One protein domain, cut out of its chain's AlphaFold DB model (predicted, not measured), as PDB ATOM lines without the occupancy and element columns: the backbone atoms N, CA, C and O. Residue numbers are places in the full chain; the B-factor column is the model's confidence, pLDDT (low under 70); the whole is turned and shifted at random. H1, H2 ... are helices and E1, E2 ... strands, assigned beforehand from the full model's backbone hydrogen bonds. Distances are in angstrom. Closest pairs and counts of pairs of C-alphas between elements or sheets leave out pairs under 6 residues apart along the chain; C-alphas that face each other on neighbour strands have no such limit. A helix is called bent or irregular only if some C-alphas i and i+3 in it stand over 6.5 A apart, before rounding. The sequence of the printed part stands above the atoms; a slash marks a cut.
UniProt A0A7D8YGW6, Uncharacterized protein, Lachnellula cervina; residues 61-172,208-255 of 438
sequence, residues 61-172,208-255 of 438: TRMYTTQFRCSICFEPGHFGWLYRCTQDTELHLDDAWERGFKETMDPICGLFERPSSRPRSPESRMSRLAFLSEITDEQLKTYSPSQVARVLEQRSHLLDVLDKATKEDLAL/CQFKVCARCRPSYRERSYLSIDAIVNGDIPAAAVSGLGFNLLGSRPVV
ATOM      1  N   THR A  61      34.643  17.543  -5.005       94.19
ATOM      2  CA  THR A  61      34.817  18.989  -4.852       94.19
ATOM      3  C   THR A  61      33.505  19.684  -5.168       94.19
ATOM      4  O   THR A  61      32.847  19.402  -6.177       94.19
ATOM      5  N   ARG A  62      33.109  20.622  -4.307       93.69
ATOM      6  CA  ARG A  62      31.976  21.498  -4.588       93.69
ATOM      7  C   ARG A  62      32.404  22.533  -5.628       93.69
ATOM      8  O   ARG A  62      33.296  23.338  -5.376       93.69
ATOM      9  N   MET A  63      31.770  22.505  -6.792       93.38
ATOM     10  CA  MET A  63      32.084  23.382  -7.913       93.38
ATOM     11  C   MET A  63      30.963  24.383  -8.180       93.38
ATOM     12  O   MET A  63      29.781  24.022  -8.152       93.38
ATOM     13  N   TYR A  64      31.332  25.629  -8.471       92.69
ATOM     14  CA  TYR A  64      30.392  26.640  -8.941       92.69
ATOM     15  C   TYR A  64      30.384  26.676 -10.468       92.69
ATOM     16  O   TYR A  64      31.426  26.809 -11.110       92.69
ATOM     17  N   THR A  65      29.206  26.547 -11.071       91.94
ATOM     18  CA  THR A  65      29.063  26.498 -12.525       91.94
ATOM     19  C   THR A  65      27.667  26.906 -12.976       91.94
ATOM     20  O   THR A  65      26.656  26.543 -12.379       91.94
ATOM     21  N   THR A  66      27.616  27.635 -14.087       90.25
ATOM     22  CA  THR A  66      26.385  27.908 -14.845       90.25
ATOM     23  C   THR A  66      26.256  27.015 -16.080       90.25
ATOM     24  O   THR A  66      25.194  26.969 -16.698       90.25
ATOM     25  N   GLN A  67      27.332  26.314 -16.445       91.81
ATOM     26  CA  GLN A  67      27.440  25.560 -17.694       91.81
ATOM     27  C   GLN A  67      27.093  24.084 -17.501       91.81
ATOM     28  O   GLN A  67      26.440  23.483 -18.354       91.81
ATOM     29  N   PHE A  68      27.518  23.484 -16.386       93.94
ATOM     30  CA  PHE A  68      27.246  22.075 -16.127       93.94
ATOM     31  C   PHE A  68      25.901  21.863 -15.443       93.94
ATOM     32  O   PHE A  68      25.393  22.710 -14.709       93.94
ATOM     33  N   ARG A  69      25.342  20.677 -15.678       95.56
ATOM     34  CA  ARG A  69      24.085  20.225 -15.088       95.56
ATOM     35  C   ARG A  69      24.295  18.926 -14.327       95.56
ATOM     36  O   ARG A  69      25.280  18.220 -14.547       95.56
ATOM     37  N   CYS A  70      23.379  18.637 -13.413       95.56
ATOM     38  CA  CYS A  70      23.374  17.392 -12.656       95.56
ATOM     39  C   CYS A  70      23.269  16.183 -13.602       95.56
ATOM     40  O   CYS A  70      22.378  16.149 -14.444       95.56
ATOM     41  N   SER A  71      24.108  15.160 -13.428       94.94
ATOM     42  CA  SER A  71      24.051  13.918 -14.218       94.94
ATOM     43  C   SER A  71      22.819  13.047 -13.924       94.94
ATOM     44  O   SER A  71      22.616  12.041 -14.599       94.94
ATOM     45  N   ILE A  72      22.025  13.396 -12.903       94.19
ATOM     46  CA  ILE A  72      20.804  12.674 -12.512       94.19
ATOM     47  C   ILE A  72      19.559  13.415 -13.004       94.19
ATOM     48  O   ILE A  72      18.816  12.886 -13.818       94.19
ATOM     49  N   CYS A  73      19.316  14.638 -12.522       95.44
ATOM     50  CA  CYS A  73      18.103  15.386 -12.871       95.44
ATOM     51  C   CYS A  73      18.259  16.321 -14.073       95.44
ATOM     52  O   CYS A  73      17.283  16.949 -14.456       95.44
ATOM     53  N   PHE A  74      19.468  16.478 -14.622       95.56
ATOM     54  CA  PHE A  74      19.776  17.419 -15.706       95.56
ATOM     55  C   PHE A  74      19.427  18.886 -15.421       95.56
ATOM     56  O   PHE A  74      19.522  19.723 -16.312       95.56
ATOM     57  N   GLU A  75      19.117  19.231 -14.172       95.81
ATOM     58  CA  GLU A  75      18.905  20.605 -13.726       95.81
ATOM     59  C   GLU A  75      20.234  21.273 -13.334       95.81
ATOM     60  O   GLU A  75      21.209  20.584 -12.987       95.81
ATOM     61  N   PRO A  76      20.315  22.617 -13.386       95.50
ATOM     62  CA  PRO A  76      21.460  23.328 -12.844       95.50
ATOM     63  C   PRO A  76      21.561  23.118 -11.327       95.50
ATOM     64  O   PRO A  76      20.589  22.801 -10.636       95.50
ATOM     65  N   GLY A  77      22.769  23.301 -10.799       93.69
ATOM     66  CA  GLY A  77      23.020  23.235  -9.366       93.69
ATOM     67  C   GLY A  77      22.203  24.256  -8.575       93.69
ATOM     68  O   GLY A  77      21.943  25.365  -9.047       93.69
ATOM     69  N   HIS A  78      21.825  23.916  -7.341       91.31
ATOM     70  CA  HIS A  78      21.158  24.868  -6.455       91.31
ATOM     71  C   HIS A  78      22.109  26.037  -6.157       91.31
ATOM     72  O   HIS A  78      23.243  25.819  -5.728       91.31
ATOM     73  N   PHE A  79      21.672  27.267  -6.447       91.38
ATOM     74  CA  PHE A  79      22.523  28.466  -6.455       91.38
ATOM     75  C   PHE A  79      23.789  28.338  -7.331       91.38
ATOM     76  O   PHE A  79      24.811  28.942  -7.019       91.38
ATOM     77  N   GLY A  80      23.748  27.537  -8.403       92.38
ATOM     78  CA  GLY A  80      24.897  27.298  -9.287       92.38
ATOM     79  C   GLY A  80      25.921  26.290  -8.751       92.38
ATOM     80  O   GLY A  80      26.982  26.134  -9.346       92.38
ATOM     81  N   TRP A  81      25.632  25.591  -7.647       94.69
ATOM     82  CA  TRP A  81      26.563  24.635  -7.042       94.69
ATOM     83  C   TRP A  81      26.257  23.181  -7.404       94.69
ATOM     84  O   TRP A  81      25.137  22.699  -7.210       94.69
ATOM     85  N   LEU A  82      27.290  22.463  -7.840       96.19
ATOM     86  CA  LEU A  82      27.285  21.013  -8.047       96.19
ATOM     87  C   LEU A  82      28.426  20.366  -7.255       96.19
ATOM     88  O   LEU A  82      29.430  21.009  -6.961       96.19
ATOM     89  N   TYR A  83      28.289  19.086  -6.934       95.81
ATOM     90  CA  TYR A  83      29.401  18.241  -6.507       95.81
ATOM     91  C   TYR A  83      29.988  17.561  -7.737       95.81
ATOM     92  O   TYR A  83      29.237  16.986  -8.527       95.81
ATOM     93  N   ARG A  84      31.307  17.636  -7.908       94.56
ATOM     94  CA  ARG A  84      32.047  16.936  -8.961       94.56
ATOM     95  C   ARG A  84      32.993  15.939  -8.318       94.56
ATOM     96  O   ARG A  84      33.694  16.299  -7.376       94.56
ATOM     97  N   CYS A  85      33.034  14.723  -8.851       94.38
ATOM     98  CA  CYS A  85      34.062  13.764  -8.475       94.38
ATOM     99  C   CYS A  85      35.439  14.318  -8.819       94.38
ATOM    100  O   CYS A  85      35.666  14.726  -9.955       94.38
ATOM    101  N   THR A  86      36.346  14.320  -7.849       93.25
ATOM    102  CA  THR A  86      37.726  14.773  -8.056       93.25
ATOM    103  C   THR A  86      38.745  13.762  -7.560       93.25
ATOM    104  O   THR A  86      39.903  14.115  -7.434       93.25
ATOM    105  N   GLN A  87      38.342  12.519  -7.278       91.19
ATOM    106  CA  GLN A  87      39.257  11.483  -6.797       91.19
ATOM    107  C   GLN A  87      40.424  11.241  -7.763       91.19
ATOM    108  O   GLN A  87      41.570  11.327  -7.345       91.19
ATOM    109  N   ASP A  88      40.142  11.021  -9.047       90.69
ATOM    110  CA  ASP A  88      41.189  10.770 -10.047       90.69
ATOM    111  C   ASP A  88      41.957  12.057 -10.380       90.69
ATOM    112  O   ASP A  88      43.184  12.069 -10.418       90.69
ATOM    113  N   THR A  89      41.237  13.177 -10.527       88.94
ATOM    114  CA  THR A  89      41.839  14.495 -10.779       88.94
ATOM    115  C   THR A  89      42.820  14.896  -9.677       88.94
ATOM    116  O   THR A  89      43.849  15.495  -9.959       88.94
ATOM    117  N   GLU A  90      42.523  14.574  -8.417       88.81
ATOM    118  CA  GLU A  90      43.403  14.837  -7.276       88.81
ATOM    119  C   GLU A  90      44.750  14.121  -7.438       88.81
ATOM    120  O   GLU A  90      45.791  14.717  -7.165       88.81
ATOM    121  N   LEU A  91      44.739  12.884  -7.942       86.75
ATOM    122  CA  LEU A  91      45.954  12.110  -8.198       86.75
ATOM    123  C   LEU A  91      46.763  12.706  -9.355       86.75
ATOM    124  O   LEU A  91      47.983  12.829  -9.245       86.75
ATOM    125  N   HIS A  92      46.100  13.128 -10.440       86.44
ATOM    126  CA  HIS A  92      46.777  13.809 -11.554       86.44
ATOM    127  C   HIS A  92      47.375  15.152 -11.128       86.44
ATOM    128  O   HIS A  92      48.480  15.490 -11.547       86.44
ATOM    129  N   LEU A  93      46.668  15.915 -10.290       86.25
ATOM    130  CA  LEU A  93      47.164  17.187  -9.773       86.25
ATOM    131  C   LEU A  93      48.362  16.998  -8.840       86.25
ATOM    132  O   LEU A  93      49.293  17.795  -8.907       86.25
ATOM    133  N   ASP A  94      48.354  15.968  -7.992       84.31
ATOM    134  CA  ASP A  94      49.508  15.619  -7.160       84.31
ATOM    135  C   ASP A  94      50.730  15.265  -8.014       84.31
ATOM    136  O   ASP A  94      51.797  15.842  -7.813       84.31
ATOM    137  N   ASP A  95      50.566  14.389  -9.011       84.00
ATOM    138  CA  ASP A  95      51.660  13.990  -9.905       84.00
ATOM    139  C   ASP A  95      52.228  15.175 -10.697       84.00
ATOM    140  O   ASP A  95      53.444  15.351 -10.787       84.00
ATOM    141  N   ALA A  96      51.357  16.043 -11.220       83.44
ATOM    142  CA  ALA A  96      51.777  17.272 -11.885       83.44
ATOM    143  C   ALA A  96      52.609  18.160 -10.944       83.44
ATOM    144  O   ALA A  96      53.667  18.661 -11.333       83.44
ATOM    145  N   TRP A  97      52.171  18.308  -9.691       80.81
ATOM    146  CA  TRP A  97      52.869  19.115  -8.691       80.81
ATOM    147  C   TRP A  97      54.259  18.572  -8.366       80.81
ATOM    148  O   TRP A  97      55.209  19.349  -8.243       80.81
ATOM    149  N   GLU A  98      54.384  17.252  -8.240       79.56
ATOM    150  CA  GLU A  98      55.653  16.569  -7.973       79.56
ATOM    151  C   GLU A  98      56.641  16.712  -9.129       79.56
ATOM    152  O   GLU A  98      57.827  16.961  -8.906       79.56
ATOM    153  N   ARG A  99      56.150  16.672 -10.371       83.00
ATOM    154  CA  ARG A  99      56.945  16.987 -11.569       83.00
ATOM    155  C   ARG A  99      57.295  18.477 -11.692       83.00
ATOM    156  O   ARG A  99      57.935  18.883 -12.659       83.00
ATOM    157  N   GLY A 100      56.878  19.305 -10.733       80.38
ATOM    158  CA  GLY A 100      57.143  20.742 -10.701       80.38
ATOM    159  C   GLY A 100      56.167  21.583 -11.527       80.38
ATOM    160  O   GLY A 100      56.339  22.802 -11.602       80.38
ATOM    161  N   PHE A 101      55.123  20.984 -12.107       77.38
ATOM    162  CA  PHE A 101      54.067  21.728 -12.787       77.38
ATOM    163  C   PHE A 101      53.136  22.366 -11.755       77.38
ATOM    164  O   PHE A 101      52.226  21.743 -11.216       77.38
ATOM    165  N   LYS A 102      53.369  23.653 -11.496       72.50
ATOM    166  CA  LYS A 102      52.514  24.501 -10.660       72.50
ATOM    167  C   LYS A 102      51.758  25.485 -11.542       72.50
ATOM    168  O   LYS A 102      52.078  26.673 -11.577       72.50
ATOM    169  N   GLU A 103      50.777  24.996 -12.294       67.81
ATOM    170  CA  GLU A 103      49.873  25.900 -13.000       67.81
ATOM    171  C   GLU A 103      48.987  26.595 -11.959       67.81
ATOM    172  O   GLU A 103      48.173  25.975 -11.272       67.81
ATOM    173  N   THR A 104      49.219  27.891 -11.769       69.31
ATOM    174  CA  THR A 104      48.453  28.696 -10.819       69.31
ATOM    175  C   THR A 104      47.254  29.278 -11.548       69.31
ATOM    176  O   THR A 104      47.404  30.060 -12.483       69.31
ATOM    177  N   MET A 105      46.049  28.876 -11.142       75.62
ATOM    178  CA  MET A 105      44.817  29.437 -11.701       75.62
ATOM    179  C   MET A 105      44.676  30.916 -11.341       75.62
ATOM    180  O   MET A 105      44.246  31.728 -12.153       75.62
ATOM    181  N   ASP A 106      45.021  31.266 -10.105       80.56
ATOM    182  CA  ASP A 106      44.928  32.623  -9.594       80.56
ATOM    183  C   ASP A 106      46.111  32.940  -8.652       80.56
ATOM    184  O   ASP A 106      46.840  32.032  -8.231       80.56
ATOM    185  N   PRO A 107      46.320  34.220  -8.281       80.94
ATOM    186  CA  PRO A 107      47.410  34.615  -7.387       80.94
ATOM    187  C   PRO A 107      47.346  33.963  -5.999       80.94
ATOM    188  O   PRO A 107      48.360  33.879  -5.311       80.94
ATOM    189  N   ILE A 108      46.167  33.486  -5.582       79.75
ATOM    190  CA  ILE A 108      45.972  32.830  -4.287       79.75
ATOM    191  C   ILE A 108      46.640  31.444  -4.298       79.75
ATOM    192  O   ILE A 108      47.066  30.969  -3.248       79.75
ATOM    193  N   CYS A 109      46.801  30.797  -5.462       75.88
ATOM    194  CA  CYS A 109      47.464  29.490  -5.553       75.88
ATOM    195  C   CYS A 109      48.917  29.565  -5.066       75.88
ATOM    196  O   CYS A 109      49.397  28.614  -4.459       75.88
ATOM    197  N   GLY A 110      49.591  30.698  -5.289       74.19
ATOM    198  CA  GLY A 110      50.975  30.914  -4.863       74.19
ATOM    199  C   GLY A 110      51.154  31.161  -3.362       74.19
ATOM    200  O   GLY A 110      52.285  31.140  -2.893       74.19
ATOM    201  N   LEU A 111      50.071  31.387  -2.607       77.75
ATOM    202  CA  LEU A 111      50.138  31.635  -1.160       77.75
ATOM    203  C   LEU A 111      50.285  30.353  -0.336       77.75
ATOM    204  O   LEU A 111      50.684  30.415   0.823       77.75
ATOM    205  N   PHE A 112      49.929  29.205  -0.907       73.62
ATOM    206  CA  PHE A 112      49.975  27.931  -0.207       73.62
ATOM    207  C   PHE A 112      51.263  27.195  -0.572       73.62
ATOM    208  O   PHE A 112      51.374  26.589  -1.641       73.62
ATOM    209  N   GLU A 113      52.244  27.235   0.330       70.12
ATOM    210  CA  GLU A 113      53.397  26.342   0.266       70.12
ATOM    211  C   GLU A 113      52.928  24.922   0.574       70.12
ATOM    212  O   GLU A 113      52.565  24.590   1.702       70.12
ATOM    213  N   ARG A 114      52.883  24.083  -0.459       67.69
ATOM    214  CA  ARG A 114      52.532  22.677  -0.297       67.69
ATOM    215  C   ARG A 114      53.802  21.857  -0.064       67.69
ATOM    216  O   ARG A 114      54.712  21.955  -0.896       67.69
ATOM    217  N   PRO A 115      53.870  21.039   1.000       62.50
ATOM    218  CA  PRO A 115      54.948  20.069   1.147       62.50
ATOM    219  C   PRO A 115      54.933  19.094  -0.040       62.50
ATOM    220  O   PRO A 115      53.872  18.771  -0.574       62.50
ATOM    221  N   SER A 116      56.115  18.642  -0.465       63.06
ATOM    222  CA  SER A 116      56.291  17.762  -1.633       63.06
ATOM    223  C   SER A 116      55.537  16.437  -1.518       63.06
ATOM    224  O   SER A 116      55.174  15.857  -2.531       63.06
ATOM    225  N   SER A 117      55.267  15.977  -0.295       65.25
ATOM    226  CA  SER A 117      54.483  14.779  -0.012       65.25
ATOM    227  C   SER A 117      53.507  15.069   1.126       65.25
ATOM    228  O   SER A 117      53.926  15.425   2.230       65.25
ATOM    229  N   ARG A 118      52.200  14.923   0.882       72.44
ATOM    230  CA  ARG A 118      51.206  15.023   1.961       72.44
ATOM    231  C   ARG A 118      51.302  13.791   2.850       72.44
ATOM    232  O   ARG A 118      51.231  12.705   2.278       72.44
ATOM    233  N   PRO A 119      51.306  13.913   4.188       69.56
ATOM    234  CA  PRO A 119      51.440  12.770   5.094       69.56
ATOM    235  C   PRO A 119      50.495  11.604   4.764       69.56
ATOM    236  O   PRO A 119      50.889  10.447   4.837       69.56
ATOM    237  N   ARG A 120      49.263  11.900   4.324       72.81
ATOM    238  CA  ARG A 120      48.230  10.896   4.008       72.81
ATOM    239  C   ARG A 120      48.043  10.605   2.515       72.81
ATOM    240  O   ARG A 120      47.061   9.960   2.142       72.81
ATOM    241  N   SER A 121      48.945  11.077   1.655       74.75
ATOM    242  CA  SER A 121      48.895  10.789   0.214       74.75
ATOM    243  C   SER A 121      49.171   9.310  -0.087       74.75
ATOM    244  O   SER A 121      49.843   8.636   0.700       74.75
ATOM    245  N   PRO A 122      48.708   8.796  -1.245       76.00
ATOM    246  CA  PRO A 122      49.134   7.490  -1.747       76.00
ATOM    247  C   PRO A 122      50.662   7.355  -1.808       76.00
ATOM    248  O   PRO A 122      51.197   6.339  -1.380       76.00
ATOM    249  N   GLU A 123      51.353   8.415  -2.239       75.56
ATOM    250  CA  GLU A 123      52.818   8.480  -2.319       75.56
ATOM    251  C   GLU A 123      53.477   8.281  -0.945       75.56
ATOM    252  O   GLU A 123      54.348   7.431  -0.774       75.56
ATOM    253  N   SER A 124      53.012   9.002   0.085       75.94
ATOM    254  CA  SER A 124      53.565   8.861   1.442       75.94
ATOM    255  C   SER A 124      53.381   7.456   2.004       75.94
ATOM    256  O   SER A 124      54.207   7.006   2.791       75.94
ATOM    257  N   ARG A 125      52.364   6.723   1.540       81.06
ATOM    258  CA  ARG A 125      52.070   5.343   1.948       81.06
ATOM    259  C   ARG A 125      52.862   4.274   1.195       81.06
ATOM    260  O   ARG A 125      52.697   3.096   1.504       81.06
ATOM    261  N   MET A 126      53.739   4.648   0.261       80.50
ATOM    262  CA  MET A 126      54.622   3.691  -0.421       80.50
ATOM    263  C   MET A 126      55.687   3.097   0.507       80.50
ATOM    264  O   MET A 126      56.205   2.011   0.250       80.50
ATOM    265  N   SER A 127      56.019   3.785   1.603       85.00
ATOM    266  CA  SER A 127      56.929   3.247   2.611       85.00
ATOM    267  C   SER A 127      56.201   2.302   3.563       85.00
ATOM    268  O   SER A 127      55.167   2.644   4.142       85.00
ATOM    269  N   ARG A 128      56.807   1.140   3.835       87.19
ATOM    270  CA  ARG A 128      56.329   0.189   4.859       87.19
ATOM    271  C   ARG A 128      56.187   0.836   6.240       87.19
ATOM    272  O   ARG A 128      55.324   0.440   7.016       87.19
ATOM    273  N   LEU A 129      57.009   1.847   6.534       89.19
ATOM    274  CA  LEU A 129      57.033   2.551   7.819       89.19
ATOM    275  C   LEU A 129      56.248   3.870   7.812       89.19
ATOM    276  O   LEU A 129      56.233   4.564   8.825       89.19
ATOM    277  N   ALA A 130      55.564   4.206   6.713       85.88
ATOM    278  CA  ALA A 130      54.816   5.458   6.557       85.88
ATOM    279  C   ALA A 130      53.802   5.726   7.676       85.88
ATOM    280  O   ALA A 130      53.511   6.874   8.003       85.88
ATOM    281  N   PHE A 131      53.290   4.660   8.296       89.19
ATOM    282  CA  PHE A 131      52.347   4.759   9.402       89.19
ATOM    283  C   PHE A 131      52.908   5.599  10.553       89.19
ATOM    284  O   PHE A 131      52.190   6.423  11.104       89.19
ATOM    285  N   LEU A 132      54.199   5.446  10.861       89.94
ATOM    286  CA  LEU A 132      54.848   6.155  11.965       89.94
ATOM    287  C   LEU A 132      55.015   7.654  11.688       89.94
ATOM    288  O   LEU A 132      55.084   8.432  12.626       89.94
ATOM    289  N   SER A 133      55.061   8.065  10.418       85.31
ATOM    290  CA  SER A 133      55.070   9.481  10.027       85.31
ATOM    291  C   SER A 133      53.668  10.082   9.856       85.31
ATOM    292  O   SER A 133      53.532  11.299   9.801       85.31
ATOM    293  N   GLU A 134      52.630   9.248   9.730       84.94
ATOM    294  CA  GLU A 134      51.230   9.680   9.574       84.94
ATOM    295  C   GLU A 134      50.541   9.989  10.908       84.94
ATOM    296  O   GLU A 134      49.559  10.737  10.935       84.94
ATOM    297  N   ILE A 135      51.019   9.373  11.985       88.06
ATOM    298  CA  ILE A 135      50.434   9.428  13.322       88.06
ATOM    299  C   ILE A 135      51.273  10.333  14.227       88.06
ATOM    300  O   ILE A 135      52.498  10.339  14.131       88.06
ATOM    301  N   THR A 136      50.629  11.107  15.103       87.44
ATOM    302  CA  THR A 136      51.371  11.903  16.093       87.44
ATOM    303  C   THR A 136      51.876  11.018  17.233       87.44
ATOM    304  O   THR A 136      51.330   9.941  17.477       87.44
ATOM    305  N   ASP A 137      52.882  11.470  17.981       89.75
ATOM    306  CA  ASP A 137      53.413  10.712  19.123       89.75
ATOM    307  C   ASP A 137      52.354  10.477  20.213       89.75
ATOM    308  O   ASP A 137      52.376   9.462  20.912       89.75
ATOM    309  N   GLU A 138      51.401  11.398  20.373       91.12
ATOM    310  CA  GLU A 138      50.273  11.253  21.299       91.12
ATOM    311  C   GLU A 138      49.319  10.155  20.843       91.12
ATOM    312  O   GLU A 138      48.887   9.338  21.654       91.12
ATOM    313  N   GLN A 139      49.020  10.117  19.545       89.38
ATOM    314  CA  GLN A 139      48.192   9.077  18.958       89.38
ATOM    315  C   GLN A 139      48.922   7.732  18.972       89.38
ATOM    316  O   GLN A 139      48.309   6.721  19.274       89.38
ATOM    317  N   LEU A 140      50.234   7.689  18.732       92.44
ATOM    318  CA  LEU A 140      51.004   6.445  18.760       92.44
ATOM    319  C   LEU A 140      50.957   5.773  20.141       92.44
ATOM    320  O   LEU A 140      50.916   4.547  20.222       92.44
ATOM    321  N   LYS A 141      50.893   6.564  21.222       93.12
ATOM    322  CA  LYS A 141      50.746   6.057  22.598       93.12
ATOM    323  C   LYS A 141      49.410   5.361  22.861       93.12
ATOM    324  O   LYS A 141      49.335   4.593  23.816       93.12
ATOM    325  N   THR A 142      48.368   5.619  22.066       95.25
ATOM    326  CA  THR A 142      47.074   4.931  22.225       95.25
ATOM    327  C   THR A 142      47.087   3.526  21.626       95.25
ATOM    328  O   THR A 142      46.231   2.713  21.968       95.25
ATOM    329  N   TYR A 143      48.067   3.215  20.773       94.25
ATOM    330  CA  TYR A 143      48.219   1.895  20.182       94.25
ATOM    331  C   TYR A 143      49.098   1.003  21.054       94.25
ATOM    332  O   TYR A 143      50.173   1.393  21.513       94.25
ATOM    333  N   SER A 144      48.682  -0.251  21.217       96.75
ATOM    334  CA  SER A 144      49.567  -1.264  21.776       96.75
ATOM    335  C   SER A 144      50.697  -1.588  20.784       96.75
ATOM    336  O   SER A 144      50.500  -1.527  19.563       96.75
ATOM    337  N   PRO A 145      51.874  -2.027  21.263       95.81
ATOM    338  CA  PRO A 145      52.960  -2.444  20.377       95.81
ATOM    339  C   PRO A 145      52.548  -3.543  19.385       95.81
ATOM    340  O   PRO A 145      53.003  -3.550  18.243       95.81
ATOM    341  N   SER A 146      51.648  -4.449  19.789       95.62
ATOM    342  CA  SER A 146      51.130  -5.505  18.914       95.62
ATOM    343  C   SER A 146      50.195  -4.966  17.829       95.62
ATOM    344  O   SER A 146      50.238  -5.453  16.700       95.62
ATOM    345  N   GLN A 147      49.393  -3.937  18.124       96.06
ATOM    346  CA  GLN A 147      48.568  -3.262  17.120       96.06
ATOM    347  C   GLN A 147      49.437  -2.533  16.094       96.06
ATOM    348  O   GLN A 147      49.209  -2.691  14.895       96.06
ATOM    349  N   VAL A 148      50.463  -1.797  16.540       95.44
ATOM    350  CA  VAL A 148      51.406  -1.123  15.629       95.44
ATOM    351  C   VAL A 148      52.104  -2.142  14.730       95.44
ATOM    352  O   VAL A 148      52.122  -1.969  13.512       95.44
ATOM    353  N   ALA A 149      52.615  -3.238  15.300       95.06
ATOM    354  CA  ALA A 149      53.248  -4.307  14.529       95.06
ATOM    355  C   ALA A 149      52.300  -4.889  13.470       95.06
ATOM    356  O   ALA A 149      52.688  -5.026  12.311       95.06
ATOM    357  N   ARG A 150      51.038  -5.142  13.836       96.19
ATOM    358  CA  ARG A 150      50.023  -5.662  12.913       96.19
ATOM    359  C   ARG A 150      49.722  -4.694  11.771       96.19
ATOM    360  O   ARG A 150      49.605  -5.129  10.631       96.19
ATOM    361  N   VAL A 151      49.629  -3.392  12.045       93.94
ATOM    362  CA  VAL A 151      49.421  -2.370  11.002       93.94
ATOM    363  C   VAL A 151      50.611  -2.318  10.042       93.94
ATOM    364  O   VAL A 151      50.421  -2.275   8.825       93.94
ATOM    365  N   LEU A 152      51.839  -2.352  10.569       94.94
ATOM    366  CA  LEU A 152      53.054  -2.357   9.749       94.94
ATOM    367  C   LEU A 152      53.153  -3.627   8.891       94.94
ATOM    368  O   LEU A 152      53.475  -3.543   7.705       94.94
ATOM    369  N   GLU A 153      52.818  -4.786   9.457       95.19
ATOM    370  CA  GLU A 153      52.782  -6.065   8.743       95.19
ATOM    371  C   GLU A 153      51.733  -6.056   7.625       95.19
ATOM    372  O   GLU A 153      52.047  -6.380   6.482       95.19
ATOM    373  N   GLN A 154      50.513  -5.597   7.917       92.62
ATOM    374  CA  GLN A 154      49.442  -5.467   6.925       92.62
ATOM    375  C   GLN A 154      49.839  -4.549   5.767       92.62
ATOM    376  O   GLN A 154      49.599  -4.884   4.605       92.62
ATOM    377  N   ARG A 155      50.478  -3.410   6.062       91.38
ATOM    378  CA  ARG A 155      50.977  -2.494   5.026       91.38
ATOM    379  C   ARG A 155      52.094  -3.126   4.200       91.38
ATOM    380  O   ARG A 155      52.065  -3.017   2.978       91.38
ATOM    381  N   SER A 156      53.042  -3.815   4.837       92.69
ATOM    382  CA  SER A 156      54.099  -4.539   4.121       92.69
ATOM    383  C   SER A 156      53.517  -5.594   3.186       92.69
ATOM    384  O   SER A 156      53.870  -5.624   2.010       92.69
ATOM    385  N   HIS A 157      52.587  -6.407   3.685       93.12
ATOM    386  CA  HIS A 157      51.926  -7.442   2.899       93.12
ATOM    387  C   HIS A 157      51.171  -6.854   1.698       93.12
ATOM    388  O   HIS A 157      51.274  -7.378   0.592       93.12
ATOM    389  N   LEU A 158      50.449  -5.744   1.886       87.50
ATOM    390  CA  LEU A 158      49.746  -5.061   0.798       87.50
ATOM    391  C   LEU A 158      50.719  -4.608  -0.300       87.50
ATOM    392  O   LEU A 158      50.456  -4.845  -1.477       87.50
ATOM    393  N   LEU A 159      51.851  -4.003   0.071       88.31
ATOM    394  CA  LEU A 159      52.872  -3.581  -0.893       88.31
ATOM    395  C   LEU A 159      53.469  -4.772  -1.656       88.31
ATOM    396  O   LEU A 159      53.643  -4.687  -2.870       88.31
ATOM    397  N   ASP A 160      53.710  -5.896  -0.979       89.62
ATOM    398  CA  ASP A 160      54.217  -7.113  -1.622       89.62
ATOM    399  C   ASP A 160      53.185  -7.720  -2.599       89.62
ATOM    400  O   ASP A 160      53.554  -8.230  -3.658       89.62
ATOM    401  N   VAL A 161      51.885  -7.652  -2.279       88.38
ATOM    402  CA  VAL A 161      50.798  -8.071  -3.186       88.38
ATOM    403  C   VAL A 161      50.722  -7.165  -4.418       88.38
ATOM    404  O   VAL A 161      50.602  -7.671  -5.533       88.38
ATOM    405  N   LEU A 162      50.833  -5.844  -4.245       82.62
ATOM    406  CA  LEU A 162      50.831  -4.892  -5.362       82.62
ATOM    407  C   LEU A 162      52.042  -5.081  -6.289       82.62
ATOM    408  O   LEU A 162      51.896  -5.043  -7.512       82.62
ATOM    409  N   ASP A 163      53.231  -5.323  -5.732       84.31
ATOM    410  CA  ASP A 163      54.441  -5.598  -6.520       84.31
ATOM    411  C   ASP A 163      54.308  -6.894  -7.341       84.31
ATOM    412  O   ASP A 163      54.738  -6.960  -8.492       84.31
ATOM    413  N   LYS A 164      53.642  -7.921  -6.799       83.38
ATOM    414  CA  LYS A 164      53.326  -9.143  -7.558       83.38
ATOM    415  C   LYS A 164      52.324  -8.882  -8.683       83.38
ATOM    416  O   LYS A 164      52.597  -9.257  -9.819       83.38
ATOM    417  N   ALA A 165      51.217  -8.198  -8.388       79.44
ATOM    418  CA  ALA A 165      50.176  -7.904  -9.375       79.44
ATOM    419  C   ALA A 165      50.712  -7.066 -10.549       79.44
ATOM    420  O   ALA A 165      50.492  -7.399 -11.709       79.44
ATOM    421  N   THR A 166      51.501  -6.028 -10.261       78.62
ATOM    422  CA  THR A 166      52.126  -5.196 -11.304       78.62
ATOM    423  C   THR A 166      53.096  -5.989 -12.184       78.62
ATOM    424  O   THR A 166      53.116  -5.798 -13.401       78.62
ATOM    425  N   LYS A 167      53.874  -6.918 -11.615       78.25
ATOM    426  CA  LYS A 167      54.752  -7.815 -12.390       78.25
ATOM    427  C   LYS A 167      53.966  -8.765 -13.294       78.25
ATOM    428  O   LYS A 167      54.395  -9.004 -14.423       78.25
ATOM    429  N   GLU A 168      52.838  -9.288 -12.825       73.62
ATOM    430  CA  GLU A 168      51.951 -10.158 -13.607       73.62
ATOM    431  C   GLU A 168      51.274  -9.394 -14.757       73.62
ATOM    432  O   GLU A 168      51.313  -9.856 -15.902       73.62
ATOM    433  N   ASP A 169      50.765  -8.186 -14.501       66.31
ATOM    434  CA  ASP A 169      50.181  -7.313 -15.527       66.31
ATOM    435  C   ASP A 169      51.210  -6.914 -16.599       66.31
ATOM    436  O   ASP A 169      50.924  -6.960 -17.800       66.31
ATOM    437  N   LEU A 170      52.446  -6.597 -16.196       62.81
ATOM    438  CA  LEU A 170      53.545  -6.328 -17.130       62.81
ATOM    439  C   LEU A 170      53.939  -7.574 -17.945       62.81
ATOM    440  O   LEU A 170      54.279  -7.454 -19.127       62.81
ATOM    441  N   ALA A 171      53.880  -8.771 -17.355       64.62
ATOM    442  CA  ALA A 171      54.153 -10.027 -18.057       64.62
ATOM    443  C   ALA A 171      53.071 -10.355 -19.103       64.62
ATOM    444  O   ALA A 171      53.392 -10.802 -20.211       64.62
ATOM    445  N   LEU A 172      51.801 -10.074 -18.794       62.31
ATOM    446  CA  LEU A 172      50.674 -10.189 -19.726       62.31
ATOM    447  C   LEU A 172      50.769  -9.159 -20.863       62.31
ATOM    448  O   LEU A 172      50.616  -9.524 -22.033       62.31
ATOM    449  N   CYS A 208      37.103  10.458 -13.588       90.50
ATOM    450  CA  CYS A 208      35.672  10.398 -13.343       90.50
ATOM    451  C   CYS A 208      35.019  11.782 -13.517       90.50
ATOM    452  O   CYS A 208      35.249  12.714 -12.749       90.50
ATOM    453  N   GLN A 209      34.119  11.908 -14.497       90.88
ATOM    454  CA  GLN A 209      33.412  13.161 -14.804       90.88
ATOM    455  C   GLN A 209      32.065  13.317 -14.083       90.88
ATOM    456  O   GLN A 209      31.267  14.185 -14.452       90.88
ATOM    457  N   PHE A 210      31.767  12.474 -13.089       94.25
ATOM    458  CA  PHE A 210      30.457  12.468 -12.442       94.25
ATOM    459  C   PHE A 210      30.175  13.789 -11.715       94.25
ATOM    460  O   PHE A 210      31.011  14.288 -10.954       94.25
ATOM    461  N   LYS A 211      28.980  14.346 -11.947       94.69
ATOM    462  CA  LYS A 211      28.520  15.609 -11.356       94.69
ATOM    463  C   LYS A 211      27.104  15.450 -10.826       94.69
ATOM    464  O   LYS A 211      26.223  14.963 -11.530       94.69
ATOM    465  N   VAL A 212      26.833  15.916  -9.613       95.75
ATOM    466  CA  VAL A 212      25.509  15.769  -8.996       95.75
ATOM    467  C   VAL A 212      25.116  16.993  -8.183       95.75
ATOM    468  O   VAL A 212      25.954  17.642  -7.561       95.75
ATOM    469  N   CYS A 213      23.832  17.355  -8.201       95.88
ATOM    470  CA  CYS A 213      23.317  18.443  -7.376       95.88
ATOM    471  C   CYS A 213      22.969  17.955  -5.963       95.88
ATOM    472  O   CYS A 213      22.623  16.790  -5.755       95.88
ATOM    473  N   ALA A 214      22.977  18.878  -5.001       94.56
ATOM    474  CA  ALA A 214      22.636  18.579  -3.611       94.56
ATOM    475  C   ALA A 214      21.210  18.027  -3.432       94.56
ATOM    476  O   ALA A 214      20.974  17.282  -2.494       94.56
ATOM    477  N   ARG A 215      20.268  18.342  -4.337       95.19
ATOM    478  CA  ARG A 215      18.901  17.794  -4.289       95.19
ATOM    479  C   ARG A 215      18.863  16.304  -4.641       95.19
ATOM    480  O   ARG A 215      18.137  15.559  -4.001       95.19
ATOM    481  N   CYS A 216      19.622  15.867  -5.646       94.56
ATOM    482  CA  CYS A 216      19.641  14.459  -6.050       94.56
ATOM    483  C   CYS A 216      20.463  13.587  -5.098       94.56
ATOM    484  O   CYS A 216      20.143  12.413  -4.928       94.56
ATOM    485  N   ARG A 217      21.532  14.137  -4.508       93.19
ATOM    486  CA  ARG A 217      22.391  13.429  -3.548       93.19
ATOM    487  C   ARG A 217      22.851  14.368  -2.421       93.19
ATOM    488  O   ARG A 217      23.949  14.919  -2.507       93.19
ATOM    489  N   PRO A 218      22.043  14.544  -1.363       92.25
ATOM    490  CA  PRO A 218      22.419  15.373  -0.216       92.25
ATOM    491  C   PRO A 218      23.685  14.882   0.501       92.25
ATOM    492  O   PRO A 218      24.546  15.696   0.830       92.25
ATOM    493  N   SER A 219      23.848  13.561   0.639       91.31
ATOM    494  CA  SER A 219      24.987  12.918   1.321       91.31
ATOM    495  C   SER A 219      26.344  13.183   0.663       91.31
ATOM    496  O   SER A 219      27.389  13.035   1.281       91.31
ATOM    497  N   TYR A 220      26.377  13.652  -0.588       91.69
ATOM    498  CA  TYR A 220      27.641  14.010  -1.241       91.69
ATOM    499  C   TYR A 220      28.275  15.267  -0.637       91.69
ATOM    500  O   TYR A 220      29.454  15.531  -0.872       91.69
ATOM    501  N   ARG A 221      27.529  16.004   0.196       91.00
ATOM    502  CA  ARG A 221      28.080  17.054   1.054       91.00
ATOM    503  C   ARG A 221      29.223  16.522   1.921       91.00
ATOM    504  O   ARG A 221      30.280  17.149   1.951       91.00
ATOM    505  N   GLU A 222      29.040  15.357   2.539       91.25
ATOM    506  CA  GLU A 222      30.027  14.696   3.411       91.25
ATOM    507  C   GLU A 222      31.261  14.210   2.650       91.25
ATOM    508  O   GLU A 222      32.297  13.968   3.244       91.25
ATOM    509  N   ARG A 223      31.185  14.104   1.321       91.94
ATOM    510  CA  ARG A 223      32.322  13.746   0.457       91.94
ATOM    511  C   ARG A 223      33.132  14.958  -0.004       91.94
ATOM    512  O   ARG A 223      34.135  14.803  -0.691       91.94
ATOM    513  N   SER A 224      32.665  16.164   0.328       91.44
ATOM    514  CA  SER A 224      33.233  17.445  -0.118       91.44
ATOM    515  C   SER A 224      33.754  18.326   1.015       91.44
ATOM    516  O   SER A 224      33.957  19.528   0.826       91.44
ATOM    517  N   TYR A 225      33.932  17.747   2.202       89.38
ATOM    518  CA  TYR A 225      34.468  18.465   3.349       89.38
ATOM    519  C   TYR A 225      35.984  18.656   3.229       89.38
ATOM    520  O   TYR A 225      36.688  17.858   2.615       89.38
ATOM    521  N   LEU A 226      36.477  19.721   3.854       88.44
ATOM    522  CA  LEU A 226      37.897  19.941   4.100       88.44
ATOM    523  C   LEU A 226      38.079  20.065   5.611       88.44
ATOM    524  O   LEU A 226      37.407  20.884   6.240       88.44
ATOM    525  N   SER A 227      38.952  19.245   6.192       88.19
ATOM    526  CA  SER A 227      39.267  19.335   7.620       88.19
ATOM    527  C   SER A 227      40.122  20.573   7.890       88.19
ATOM    528  O   SER A 227      41.127  20.802   7.214       88.19
ATOM    529  N   ILE A 228      39.726  21.368   8.888       89.00
ATOM    530  CA  ILE A 228      40.494  22.536   9.333       89.00
ATOM    531  C   ILE A 228      41.846  22.078   9.884       89.00
ATOM    532  O   ILE A 228      42.870  22.634   9.501       89.00
ATOM    533  N   ASP A 229      41.862  21.016  10.691       88.00
ATOM    534  CA  ASP A 229      43.099  20.454  11.235       88.00
ATOM    535  C   ASP A 229      44.012  19.940  10.121       88.00
ATOM    536  O   ASP A 229      45.220  20.161  10.158       88.00
ATOM    537  N   ALA A 230      43.458  19.297   9.087       85.12
ATOM    538  CA  ALA A 230      44.244  18.877   7.928       85.12
ATOM    539  C   ALA A 230      44.874  20.084   7.217       85.12
ATOM    540  O   ALA A 230      46.063  20.057   6.911       85.12
ATOM    541  N   ILE A 231      44.116  21.169   7.030       85.62
ATOM    542  CA  ILE A 231      44.628  22.400   6.416       85.62
ATOM    543  C   ILE A 231      45.752  23.017   7.255       85.62
ATOM    544  O   ILE A 231      46.787  23.381   6.699       85.62
ATOM    545  N   VAL A 232      45.572  23.110   8.574       85.50
ATOM    546  CA  VAL A 232      46.582  23.650   9.500       85.50
ATOM    547  C   VAL A 232      47.867  22.821   9.463       85.50
ATOM    548  O   VAL A 232      48.958  23.383   9.489       85.50
ATOM    549  N   ASN A 233      47.748  21.500   9.320       82.56
ATOM    550  CA  ASN A 233      48.881  20.579   9.216       82.56
ATOM    551  C   ASN A 233      49.469  20.470   7.791       82.56
ATOM    552  O   ASN A 233      50.307  19.606   7.537       82.56
ATOM    553  N   GLY A 234      49.031  21.305   6.841       82.44
ATOM    554  CA  GLY A 234      49.533  21.298   5.461       82.44
ATOM    555  C   GLY A 234      49.020  20.142   4.587       82.44
ATOM    556  O   GLY A 234      49.469  19.982   3.450       82.44
ATOM    557  N   ASP A 235      48.050  19.360   5.064       84.94
ATOM    558  CA  ASP A 235      47.379  18.275   4.337       84.94
ATOM    559  C   ASP A 235      46.187  18.818   3.525       84.94
ATOM    560  O   ASP A 235      45.025  18.460   3.726       84.94
ATOM    561  N   ILE A 236      46.472  19.759   2.616       86.38
ATOM    562  CA  ILE A 236      45.456  20.402   1.773       86.38
ATOM    563  C   ILE A 236      45.316  19.631   0.447       86.38
ATOM    564  O   ILE A 236      46.323  19.404  -0.242       86.38
ATOM    565  N   PRO A 237      44.087  19.260   0.035       87.12
ATOM    566  CA  PRO A 237      43.840  18.681  -1.278       87.12
ATOM    567  C   PRO A 237      44.311  19.560  -2.436       87.12
ATOM    568  O   PRO A 237      44.093  20.775  -2.440       87.12
ATOM    569  N   ALA A 238      44.920  18.944  -3.446       87.12
ATOM    570  CA  ALA A 238      45.440  19.609  -4.634       87.12
ATOM    571  C   ALA A 238      44.331  20.361  -5.375       87.12
ATOM    572  O   ALA A 238      44.508  21.514  -5.776       87.12
ATOM    573  N   ALA A 239      43.153  19.745  -5.490       88.44
ATOM    574  CA  ALA A 239      41.960  20.353  -6.068       88.44
ATOM    575  C   ALA A 239      41.531  21.630  -5.318       88.44
ATOM    576  O   ALA A 239      41.061  22.587  -5.938       88.44
ATOM    577  N   ALA A 240      41.720  21.684  -3.996       88.50
ATOM    578  CA  ALA A 240      41.402  22.867  -3.200       88.50
ATOM    579  C   ALA A 240      42.445  23.982  -3.394       88.50
ATOM    580  O   ALA A 240      42.072  25.138  -3.615       88.50
ATOM    581  N   VAL A 241      43.741  23.645  -3.379       87.00
ATOM    582  CA  VAL A 241      44.839  24.617  -3.567       87.00
ATOM    583  C   VAL A 241      44.814  25.231  -4.967       87.00
ATOM    584  O   VAL A 241      44.890  26.457  -5.109       87.00
ATOM    585  N   SER A 242      44.654  24.387  -5.990       85.62
ATOM    586  CA  SER A 242      44.543  24.793  -7.398       85.62
ATOM    587  C   SER A 242      43.279  25.602  -7.690       85.62
ATOM    588  O   SER A 242      43.183  26.216  -8.745       85.62
ATOM    589  N   GLY A 243      42.309  25.627  -6.770       87.25
ATOM    590  CA  GLY A 243      41.048  26.331  -6.971       87.25
ATOM    591  C   GLY A 243      40.118  25.624  -7.956       87.25
ATOM    592  O   GLY A 243      39.242  26.274  -8.522       87.25
ATOM    593  N   LEU A 244      40.259  24.306  -8.151       87.50
ATOM    594  CA  LEU A 244      39.516  23.522  -9.146       87.50
ATOM    595  C   LEU A 244      37.994  23.734  -9.078       87.50
ATOM    596  O   LEU A 244      37.334  23.767 -10.113       87.50
ATOM    597  N   GLY A 245      37.428  23.939  -7.884       86.88
ATOM    598  CA  GLY A 245      35.998  24.238  -7.705       86.88
ATOM    599  C   GLY A 245      35.519  25.534  -8.383       86.88
ATOM    600  O   GLY A 245      34.319  25.708  -8.602       86.88
ATOM    601  N   PHE A 246      36.445  26.420  -8.746       88.25
ATOM    602  CA  PHE A 246      36.202  27.712  -9.386       88.25
ATOM    603  C   PHE A 246      36.883  27.835 -10.754       88.25
ATOM    604  O   PHE A 246      36.869  28.914 -11.343       88.25
ATOM    605  N   ASN A 247      37.426  26.744 -11.300       84.38
ATOM    606  CA  ASN A 247      38.168  26.762 -12.562       84.38
ATOM    607  C   ASN A 247      37.395  27.376 -13.733       84.38
ATOM    608  O   ASN A 247      37.969  28.086 -14.552       84.38
ATOM    609  N   LEU A 248      36.078  27.174 -13.784       86.31
ATOM    610  CA  LEU A 248      35.224  27.746 -14.827       86.31
ATOM    611  C   LEU A 248      35.019  29.259 -14.703       86.31
ATOM    612  O   LEU A 248      34.631  29.895 -15.680       86.31
ATOM    613  N   LEU A 249      35.235  29.831 -13.517       85.12
ATOM    614  CA  LEU A 249      35.229  31.280 -13.315       85.12
ATOM    615  C   LEU A 249      36.585  31.910 -13.663       85.12
ATOM    616  O   LEU A 249      36.693  33.134 -13.693       85.12
ATOM    617  N   GLY A 250      37.620  31.097 -13.887       85.50
ATOM    618  CA  GLY A 250      38.995  31.534 -14.129       85.50
ATOM    619  C   GLY A 250      39.717  32.079 -12.894       85.50
ATOM    620  O   GLY A 250      40.919  32.293 -12.947       85.50
ATOM    621  N   SER A 251      39.013  32.310 -11.784       86.62
ATOM    622  CA  SER A 251      39.598  32.735 -10.512       86.62
ATOM    623  C   SER A 251      38.652  32.442  -9.350       86.62
ATOM    624  O   SER A 251      37.427  32.374  -9.526       86.62
ATOM    625  N   ARG A 252      39.203  32.287  -8.141       86.44
ATOM    626  CA  ARG A 252      38.390  32.212  -6.923       86.44
ATOM    627  C   ARG A 252      37.705  33.557  -6.649       86.44
ATOM    628  O   ARG A 252      38.369  34.593  -6.665       86.44
ATOM    629  N   PRO A 253      36.393  33.572  -6.351       84.56
ATOM    630  CA  PRO A 253      35.692  34.806  -6.031       84.56
ATOM    631  C   PRO A 253      36.208  35.372  -4.704       84.56
ATOM    632  O   PRO A 253      36.071  34.747  -3.652       84.56
ATOM    633  N   VAL A 254      36.775  36.578  -4.750       83.31
ATOM    634  CA  VAL A 254      37.228  37.313  -3.565       83.31
ATOM    635  C   VAL A 254      36.177  38.354  -3.200       83.31
ATOM    636  O   VAL A 254      35.813  39.206  -4.011       83.31
ATOM    637  N   VAL A 255      35.673  38.288  -1.969       86.56
ATOM    638  CA  VAL A 255      34.711  39.257  -1.431       86.56
ATOM    639  C   VAL A 255      35.462  40.312  -0.623       86.56
ATOM    640  O   VAL A 255      36.411  39.993   0.091       86.56
TER     641      VAL A 255
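What this domain is: This is residues 61 to 172 and 208 to 255 of the 438 residues of an uncharacterized protein of Lachnellula cervina (UniProt A0A7D8YGW6). Two loosely joined lobes make this domain: a larger one built on the small strand hairpin E1 and E2, with short helices round it, and a smaller one made of the long helix H5 with the short H3 and H4 beside its first part. In the larger lobe H9 packs on E1, while H8 joins H1 to this group; residues 112 to 129 lead across to the other lobe, and residues 161 to 172 of H5 stick out as a free arm. The printed part has 160 residues with two named strands and then nine named helices, in the order E1, E2, H1 to H9; the sheet, E1 - E2, is antiparallel. The class is mostly helix. The whole is loose, with a radius of gyration of the C-alphas of 19.2 A and spans of 52, 41 and 33 A.

How they stand to each other: Begin at the sheet, where E1, residues 61 to 64, and E2, residues 81 to 85, form an antiparallel hairpin with 143 degrees between their directions. Look for N 61 and O 84, 2.8 A apart, and N 82 and O 63, 3.0 A apart, both within hydrogen-bond range. Residues 83 to 84 of E2 also pair, antiparallel, with residues 211 to 212. H9, residues 244 to 249, has 9 pairs of C-alphas within 8 A of E1, the closest being Met 63 and Gly 245 at 4.0 A. H6, residues 218 to 223, comes closest to E2 with the C-alphas of Tyr 83 and Tyr 220, 7.0 A apart. H8, residues 238 to 241, touches H1, residues 87 to 98, which meets it with residues 89 to 94 alone; the closest C-alphas are those of Glu 90 and Ala 238, 5.8 A apart. H2, residues 107 to 111, is close to H8 but not clearly touching, with the C-alphas of Cys 109 and Val 241 at 5.9 A. H7, residues 228 to 232, touches no helix. Farther out, H3, residues 130 to 134, is close to H5, residues 145 to 172, but not clearly touching: the closest C-alphas, of Phe 131 and Leu 152, are 7.2 A apart. H4, residues 137 to 140, and H5 are apart, but only just, at 8.2 A. H1 and H5 are apart. Every O i to N i+4 pair is within hydrogen-bond range in H3, H5 and H7, against 7 of 8 in H1, 0 of 1 in H2, 0 of 2 in H6 and 0 of 2 in H9; H4 and H8 are too short for such a pair. The O i to N i+3 pairs within range are 2 of 2 in H2, 3 of 3 in H6 and 2 of 3 in H9.

Where its parts are: Find C-alpha 61 at (34.817, 18.989, -4.852), where E1 begins its 9.7 A. E2 runs 13.3 A from C-alpha 81, and H1 runs 17.2 A. H2, H3 and H4 are short. Find C-alpha 145 at (52.960, -2.444, 20.377); from there H5 runs 40.9 A to C-alpha 172 at (50.674, -10.189, -19.726). H6 spans 10.1 A and is neither bent nor irregular, but only just: C-alphas 218 and 221 are 6.0 A apart. H7 and H8 are short. H9, 9.8 A long, is irregular, with C-alphas 245 and 248 8.0 A apart.

The domain as a whole: The C-alphas of Ala 171 and Val 255, the two farthest apart, are separated by 55.5 A. Residues 173 to 207 are not printed, and the gap from C-alpha 172 to C-alpha 208 is 26.3 A. The links E1 to E2 and H2 to H3 are long, with 16 and 18 residues. The mean pLDDT of the printed part is 86.4; look for values under 70 at residues 103 to 104, 114 to 117, 119 and 169 to 172.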